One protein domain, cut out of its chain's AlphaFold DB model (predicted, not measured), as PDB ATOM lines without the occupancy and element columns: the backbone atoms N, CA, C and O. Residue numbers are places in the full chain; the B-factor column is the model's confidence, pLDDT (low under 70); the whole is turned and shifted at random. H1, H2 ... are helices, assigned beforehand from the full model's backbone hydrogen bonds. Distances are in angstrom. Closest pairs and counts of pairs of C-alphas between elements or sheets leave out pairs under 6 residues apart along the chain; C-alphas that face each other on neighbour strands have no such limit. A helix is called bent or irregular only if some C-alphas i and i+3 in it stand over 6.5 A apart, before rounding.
ATOM      1  N   ALA A  39     -46.533  19.398 -50.991       61.69
ATOM      2  CA  ALA A  39     -46.107  20.782 -50.747       61.69
ATOM      3  C   ALA A  39     -46.293  21.225 -49.280       61.69
ATOM      4  O   ALA A  39     -45.527  22.039 -48.762       61.69
ATOM      5  N   LYS A  40     -47.295  20.669 -48.583       66.00
ATOM      6  CA  LYS A  40     -47.516  20.935 -47.156       66.00
ATOM      7  C   LYS A  40     -46.432  20.273 -46.301       66.00
ATOM      8  O   LYS A  40     -45.910  20.910 -45.392       66.00
ATOM      9  N   LEU A  41     -46.090  19.025 -46.616       71.69
ATOM     10  CA  LEU A  41     -45.111  18.218 -45.891       71.69
ATOM     11  C   LEU A  41     -43.695  18.755 -46.116       71.69
ATOM     12  O   LEU A  41     -42.980  18.975 -45.150       71.69
ATOM     13  N   GLN A  42     -43.358  19.116 -47.353       71.38
ATOM     14  CA  GLN A  42     -42.119  19.813 -47.710       71.38
ATOM     15  C   GLN A  42     -41.953  21.116 -46.918       71.38
ATOM     16  O   GLN A  42     -40.915  21.338 -46.307       71.38
ATOM     17  N   ARG A  43     -43.010  21.931 -46.804       77.06
ATOM     18  CA  ARG A  43     -42.976  23.170 -46.007       77.06
ATOM     19  C   ARG A  43     -42.856  22.920 -44.499       77.06
ATOM     20  O   ARG A  43     -42.289  23.744 -43.783       77.06
ATOM     21  N   PHE A  44     -43.404  21.815 -43.991       79.31
ATOM     22  CA  PHE A  44     -43.214  21.402 -42.596       79.31
ATOM     23  C   PHE A  44     -41.801  20.889 -42.340       79.31
ATOM     24  O   PHE A  44     -41.216  21.248 -41.321       79.31
ATOM     25  N   VAL A  45     -41.248  20.102 -43.262       82.88
ATOM     26  CA  VAL A  45     -39.872  19.598 -43.207       82.88
ATOM     27  C   VAL A  45     -38.889  20.757 -43.280       82.88
ATOM     28  O   VAL A  45     -38.005  20.846 -42.441       82.88
ATOM     29  N   GLU A  46     -39.089  21.709 -44.186       83.56
ATOM     30  CA  GLU A  46     -38.268  22.917 -44.298       83.56
ATOM     31  C   GLU A  46     -38.290  23.745 -43.001       83.56
ATOM     32  O   GLU A  46     -37.246  24.163 -42.498       83.56
ATOM     33  N   ARG A  47     -39.471  23.910 -42.385       81.00
ATOM     34  CA  ARG A  47     -39.603  24.560 -41.070       81.00
ATOM     35  C   ARG A  47     -38.924  23.770 -39.956       81.00
ATOM     36  O   ARG A  47     -38.287  24.382 -39.107       81.00
ATOM     37  N   LEU A  48     -39.042  22.444 -39.951       81.25
ATOM     38  CA  LEU A  48     -38.359  21.568 -38.996       81.25
ATOM     39  C   LEU A  48     -36.848  21.705 -39.132       81.25
ATOM     40  O   LEU A  48     -36.183  21.954 -38.136       81.25
ATOM     41  N   VAL A  49     -36.317  21.625 -40.350       84.44
ATOM     42  CA  VAL A  49     -34.890  21.798 -40.645       84.44
ATOM     43  C   VAL A  49     -34.409  23.168 -40.169       84.44
ATOM     44  O   VAL A  49     -33.391  23.251 -39.488       84.44
ATOM     45  N   TYR A  50     -35.173  24.234 -40.416       82.12
ATOM     46  CA  TYR A  50     -34.839  25.568 -39.919       82.12
ATOM     47  C   TYR A  50     -34.883  25.663 -38.383       82.12
ATOM     48  O   TYR A  50     -34.017  26.293 -37.774       82.12
ATOM     49  N   VAL A  51     -35.848  25.011 -37.727       80.12
ATOM     50  CA  VAL A  51     -35.924  24.922 -36.257       80.12
ATOM     51  C   VAL A  51     -34.762  24.106 -35.692       80.12
ATOM     52  O   VAL A  51     -34.175  24.518 -34.700       80.12
ATOM     53  N   PHE A  52     -34.368  23.007 -36.335       79.62
ATOM     54  CA  PHE A  52     -33.214  22.200 -35.936       79.62
ATOM     55  C   PHE A  52     -31.911  22.984 -36.066       79.62
ATOM     56  O   PHE A  52     -31.148  23.068 -35.105       79.62
ATOM     57  N   ILE A  53     -31.680  23.616 -37.218       79.62
ATOM     58  CA  ILE A  53     -30.499  24.449 -37.452       79.62
ATOM     59  C   ILE A  53     -30.493  25.612 -36.451       79.62
ATOM     60  O   ILE A  53     -29.517  25.808 -35.734       79.62
ATOM     61  N   SER A  54     -31.597  26.342 -36.298       73.81
ATOM     62  CA  SER A  54     -31.656  27.445 -35.329       73.81
ATOM     63  C   SER A  54     -31.506  26.983 -33.875       73.81
ATOM     64  O   SER A  54     -30.861  27.685 -33.098       73.81
ATOM     65  N   ALA A  55     -32.015  25.806 -33.502       72.81
ATOM     66  CA  ALA A  55     -31.842  25.230 -32.170       72.81
ATOM     67  C   ALA A  55     -30.374  24.883 -31.887       72.81
ATOM     68  O   ALA A  55     -29.859  25.230 -30.823       72.81
ATOM     69  N   VAL A  56     -29.680  24.269 -32.847       73.44
ATOM     70  CA  VAL A  56     -28.260  23.902 -32.723       73.44
ATOM     71  C   VAL A  56     -27.367  25.149 -32.661       73.44
ATOM     72  O   VAL A  56     -26.456  25.213 -31.835       73.44
ATOM     73  N   TYR A  57     -27.666  26.182 -33.453       72.88
ATOM     74  CA  TYR A  57     -26.820  27.375 -33.574       72.88
ATOM     75  C   TYR A  57     -27.031  28.444 -32.483       72.88
ATOM     76  O   TYR A  57     -26.227  29.373 -32.372       72.88
ATOM     77  N   ARG A  58     -28.050  28.340 -31.615       73.62
ATOM     78  CA  ARG A  58     -28.383  29.391 -30.621       73.62
ATOM     79  C   ARG A  58     -27.484  29.442 -29.374       73.62
ATOM     80  O   ARG A  58     -27.894  29.943 -28.333       73.62
ATOM     81  N   ARG A  59     -26.242  28.960 -29.459       63.62
ATOM     82  CA  ARG A  59     -25.197  29.016 -28.410       63.62
ATOM     83  C   ARG A  59     -25.408  28.173 -27.139       63.62
ATOM     84  O   ARG A  59     -24.496  28.127 -26.323       63.62
ATOM     85  N   ARG A  60     -26.532  27.466 -26.957       63.72
ATOM     86  CA  ARG A  60     -26.730  26.494 -25.845       63.72
ATOM     87  C   ARG A  60     -27.486  25.210 -26.226       63.72
ATOM     88  O   ARG A  60     -27.767  24.385 -25.365       63.72
ATOM     89  N   GLY A  61     -27.793  25.011 -27.510       65.06
ATOM     90  CA  GLY A  61     -28.567  23.859 -27.990       65.06
ATOM     91  C   GLY A  61     -27.796  22.544 -28.067       65.06
ATOM     92  O   GLY A  61     -28.420  21.494 -28.154       65.06
ATOM     93  N   VAL A  62     -26.461  22.572 -27.979       67.19
ATOM     94  CA  VAL A  62     -25.622  21.359 -28.011       67.19
ATOM     95  C   VAL A  62     -25.983  20.399 -26.870       67.19
ATOM     96  O   VAL A  62     -26.075  19.196 -27.091       67.19
ATOM     97  N   LEU A  63     -26.297  20.929 -25.678       70.75
ATOM     98  CA  LEU A  63     -26.736  20.119 -24.536       70.75
ATOM     99  C   LEU A  63     -28.113  19.471 -24.741       70.75
ATOM    100  O   LEU A  63     -28.364  18.418 -24.170       70.75
ATOM    101  N   LEU A  64     -28.996  20.063 -25.552       73.81
ATOM    102  CA  LEU A  64     -30.304  19.483 -25.890       73.81
ATOM    103  C   LEU A  64     -30.228  18.548 -27.100       73.81
ATOM    104  O   LEU A  64     -31.018  17.617 -27.227       73.81
ATOM    105  N   PHE A  65     -29.255  18.771 -27.977       79.62
ATOM    106  CA  PHE A  65     -29.015  17.926 -29.135       79.62
ATOM    107  C   PHE A  65     -28.396  16.581 -28.744       79.62
ATOM    108  O   PHE A  65     -28.755  15.563 -29.322       79.62
ATOM    109  N   ALA A  66     -27.540  16.557 -27.717       81.44
ATOM    110  CA  ALA A  66     -26.942  15.333 -27.186       81.44
ATOM    111  C   ALA A  66     -27.974  14.244 -26.796       81.44
ATOM    112  O   ALA A  66     -27.869  13.134 -27.319       81.44
ATOM    113  N   PRO A  67     -29.002  14.508 -25.958       82.00
ATOM    114  CA  PRO A  67     -30.010  13.501 -25.625       82.00
ATOM    115  C   PRO A  67     -30.890  13.112 -26.823       82.00
ATOM    116  O   PRO A  67     -31.252  11.946 -26.957       82.00
ATOM    117  N   LEU A  68     -31.196  14.042 -27.734       80.75
ATOM    118  CA  LEU A  68     -31.977  13.745 -28.945       80.75
ATOM    119  C   LEU A  68     -31.216  12.831 -29.914       80.75
ATOM    120  O   LEU A  68     -31.777  11.856 -30.420       80.75
ATOM    121  N   LEU A  69     -29.931  13.113 -30.140       82.81
ATOM    122  CA  LEU A  69     -29.059  12.247 -30.926       82.81
ATOM    123  C   LEU A  69     -28.848  10.891 -30.262       82.81
ATOM    124  O   LEU A  69     -28.811   9.893 -30.971       82.81
ATOM    125  N   TYR A  70     -28.740  10.833 -28.934       87.38
ATOM    126  CA  TYR A  70     -28.613   9.570 -28.209       87.38
ATOM    127  C   TYR A  70     -29.834   8.677 -28.427       87.38
ATOM    128  O   TYR A  70     -29.680   7.513 -28.773       87.38
ATOM    129  N   ILE A  71     -31.049   9.221 -28.307       85.62
ATOM    130  CA  ILE A  71     -32.284   8.456 -28.535       85.62
ATOM    131  C   ILE A  71     -32.373   7.992 -29.996       85.62
ATOM    132  O   ILE A  71     -32.676   6.828 -30.243       85.62
ATOM    133  N   SER A  72     -32.047   8.864 -30.960       81.38
ATOM    134  CA  SER A  72     -31.964   8.498 -32.384       81.38
ATOM    135  C   SER A  72     -30.946   7.376 -32.627       81.38
ATOM    136  O   SER A  72     -31.252   6.375 -33.271       81.38
ATOM    137  N   GLY A  73     -29.757   7.501 -32.034       84.81
ATOM    138  CA  GLY A  73     -28.705   6.494 -32.077       84.81
ATOM    139  C   GLY A  73     -29.140   5.175 -31.450       84.81
ATOM    140  O   GLY A  73     -28.916   4.137 -32.054       84.81
ATOM    141  N   MET A  74     -29.824   5.195 -30.302       88.06
ATOM    142  CA  MET A  74     -30.361   3.997 -29.645       88.06
ATOM    143  C   MET A  74     -31.462   3.320 -30.475       88.06
ATOM    144  O   MET A  74     -31.512   2.093 -30.534       88.06
ATOM    145  N   LEU A  75     -32.315   4.092 -31.151       83.44
ATOM    146  CA  LEU A  75     -33.364   3.581 -32.045       83.44
ATOM    147  C   LEU A  75     -32.787   2.933 -33.310       83.44
ATOM    148  O   LEU A  75     -33.235   1.860 -33.723       83.44
ATOM    149  N   LEU A  76     -31.773   3.564 -33.907       79.69
ATOM    150  CA  LEU A  76     -31.038   3.009 -35.045       79.69
ATOM    151  C   LEU A  76     -30.215   1.785 -34.633       79.69
ATOM    152  O   LEU A  76     -30.178   0.794 -35.357       79.69
ATOM    153  N   TYR A  77     -29.620   1.830 -33.443       81.81
ATOM    154  CA  TYR A  77     -28.851   0.739 -32.855       81.81
ATOM    155  C   TYR A  77     -29.717  -0.494 -32.558       81.81
ATOM    156  O   TYR A  77     -29.284  -1.612 -32.810       81.81
ATOM    157  N   MET A  78     -30.967  -0.306 -32.117       75.19
ATOM    158  CA  MET A  78     -31.943  -1.393 -31.937       75.19
ATOM    159  C   MET A  78     -32.676  -1.788 -33.232       75.19
ATOM    160  O   MET A  78     -33.639  -2.554 -33.199       75.19
ATOM    161  N   GLY A  79     -32.222  -1.301 -34.391       65.88
ATOM    162  CA  GLY A  79     -32.671  -1.781 -35.699       65.88
ATOM    163  C   GLY A  79     -34.078  -1.336 -36.100       65.88
ATOM    164  O   GLY A  79     -34.712  -1.995 -36.922       65.88
ATOM    165  N   SER A  80     -34.601  -0.241 -35.542       61.91
ATOM    166  CA  SER A  80     -35.959   0.216 -35.847       61.91
ATOM    167  C   SER A  80     -36.055   1.727 -35.984       61.91
ATOM    168  O   SER A  80     -36.569   2.434 -35.126       61.91
ATOM    169  N   LEU A  81     -35.714   2.197 -37.176       54.78
ATOM    170  CA  LEU A  81     -36.676   3.006 -37.913       54.78
ATOM    171  C   LEU A  81     -36.945   2.287 -39.236       54.78
ATOM    172  O   LEU A  81     -36.437   2.672 -40.284       54.78
ATOM    173  N   GLY A  82     -37.786   1.247 -39.199       55.62
ATOM    174  CA  GLY A  82     -38.375   0.601 -40.385       55.62
ATOM    175  C   GLY A  82     -39.286   1.528 -41.211       55.62
ATOM    176  O   GLY A  82     -40.225   1.073 -41.856       55.62
ATOM    177  N   PHE A  83     -39.033   2.836 -41.175       51.84
ATOM    178  CA  PHE A  83     -39.791   3.883 -41.843       51.84
ATOM    179  C   PHE A  83     -39.113   4.395 -43.112       51.84
ATOM    180  O   PHE A  83     -39.812   4.950 -43.957       51.84
ATOM    181  N   ASP A  84     -37.816   4.147 -43.317       51.62
ATOM    182  CA  ASP A  84     -37.174   4.571 -44.568       51.62
ATOM    183  C   ASP A  84     -37.591   3.697 -45.764       51.62
ATOM    184  O   ASP A  84     -37.639   4.159 -46.891       51.62
ATOM    185  N   VAL A  85     -38.047   2.458 -45.548       49.03
ATOM    186  CA  VAL A  85     -38.587   1.642 -46.652       49.03
ATOM    187  C   VAL A  85     -40.052   1.980 -46.946       49.03
ATOM    188  O   VAL A  85     -40.464   1.945 -48.101       49.03
ATOM    189  N   VAL A  86     -40.857   2.354 -45.946       49.00
ATOM    190  CA  VAL A  86     -42.301   2.605 -46.142       49.00
ATOM    191  C   VAL A  86     -42.572   4.009 -46.691       49.00
ATOM    192  O   VAL A  86     -43.462   4.169 -47.529       49.00
ATOM    193  N   VAL A  87     -41.794   5.022 -46.290       50.12
ATOM    194  CA  VAL A  87     -41.941   6.383 -46.836       50.12
ATOM    195  C   VAL A  87     -41.324   6.482 -48.239       50.12
ATOM    196  O   VAL A  87     -41.954   7.057 -49.130       50.12
ATOM    197  N   VAL A  88     -40.189   5.819 -48.506       50.12
ATOM    198  CA  VAL A  88     -39.606   5.742 -49.864       50.12
ATOM    199  C   VAL A  88     -40.487   4.922 -50.816       50.12
ATOM    200  O   VAL A  88     -40.632   5.287 -51.985       50.12
ATOM    201  N   SER A  89     -41.172   3.882 -50.326       48.09
ATOM    202  CA  SER A  89     -42.121   3.098 -51.143       48.09
ATOM    203  C   SER A  89     -43.374   3.877 -51.552       48.09
ATOM    204  O   SER A  89     -44.052   3.490 -52.500       48.09
ATOM    205  N   LYS A  90     -43.721   4.961 -50.847       49.22
ATOM    206  CA  LYS A  90     -44.896   5.779 -51.183       49.22
ATOM    207  C   LYS A  90     -44.561   6.924 -52.146       49.22
ATOM    208  O   LYS A  90     -45.438   7.351 -52.890       49.22
ATOM    209  N   VAL A  91     -43.308   7.386 -52.152       52.62
ATOM    210  CA  VAL A  91     -42.806   8.421 -53.077       52.62
ATOM    211  C   VAL A  91     -42.355   7.817 -54.412       52.62
ATOM    212  O   VAL A  91     -42.511   8.442 -55.459       52.62
ATOM    213  N   THR A  92     -41.871   6.576 -54.407       45.03
ATOM    214  CA  THR A  92     -41.445   5.862 -55.620       45.03
ATOM    215  C   THR A  92     -42.529   4.860 -55.996       45.03
ATOM    216  O   THR A  92     -42.567   3.745 -55.488       45.03
TER     217      THR A  92
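AT A GLANCE: This is residues 39 to 92 of the 228 residues of a protein of Actinidia rufa (UniProt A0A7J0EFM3). Three helices lie one after another round an open, flat horseshoe with an empty middle. H1 and H2 make the two arms of a wide V whose corner is the tight link of residues 58 to 61, and after the far end of H2 the chain turns back so that the short H3 lies across the gap from the first residues of H1, without reaching it. The printed part has 54 residues, with three named helices in the order H1, H2, H3 and no named strand; its class is all helix. It is loose, with a radius of gyration of the C-alphas of 14.1 A, and its C-alphas span 39 by 32 by 10 A.

HOW THE PARTS SIT: The longest helix by residues is H1, residues 39 to 57. H2, residues 62 to 77, is close to it but not clearly touching, with 2 pairs of C-alphas within 8 A. The closest C-alphas of the two are those of Val 56 and Val 62, 6.0 A apart. Their lines stand at a steep tilt of 55 degrees, and they run opposite ways. Their centres are 18.0 A apart. H3, residues 84 to 91, is apart from H1, with no C-alpha of the one within 8 A of the other. By the same test H2 and H3 are apart, though they follow each other in the chain. In H1 and H3 every O i to N i+4 pair is within hydrogen-bond range; in H2 it is 10 of 12.

IN THESE COORDINATES: H1 begins at C-alpha 39, at (-46.107, 20.782, -50.747), and measures 26.7 A from first to last C-alpha over its 19 residues. H2 has 16 residues and measures 21.4 A, from C-alpha 62 at (-25.622, 21.359, -28.011) to C-alpha 77. H3 has 8 residues and measures 10.9 A, ending at C-alpha 91, at (-42.806, 8.421, -53.077). No helix is bent or irregular.

THE WHOLE: The two C-alphas farthest apart are those of Arg 59 and Thr 92, at 39.2 A, while the first and last printed C-alphas, of Ala 39 and Thr 92, are 16.4 A apart. The outline is flat. Residues 39 to 51, which belong to H1, stand free, and so do residues 82 to 92, of which 84 to 91 belong to H3. The link from H1 to H2 is tight, with 4 residues, and the link from H2 to H3 is short, with 6 residues. The printed part has no cut. The mean pLDDT of the printed part is 70.8; 20 residues are under 70, namely 39 to 40, 59 to 62 and 79 to 92, and the mean of H3 is 50.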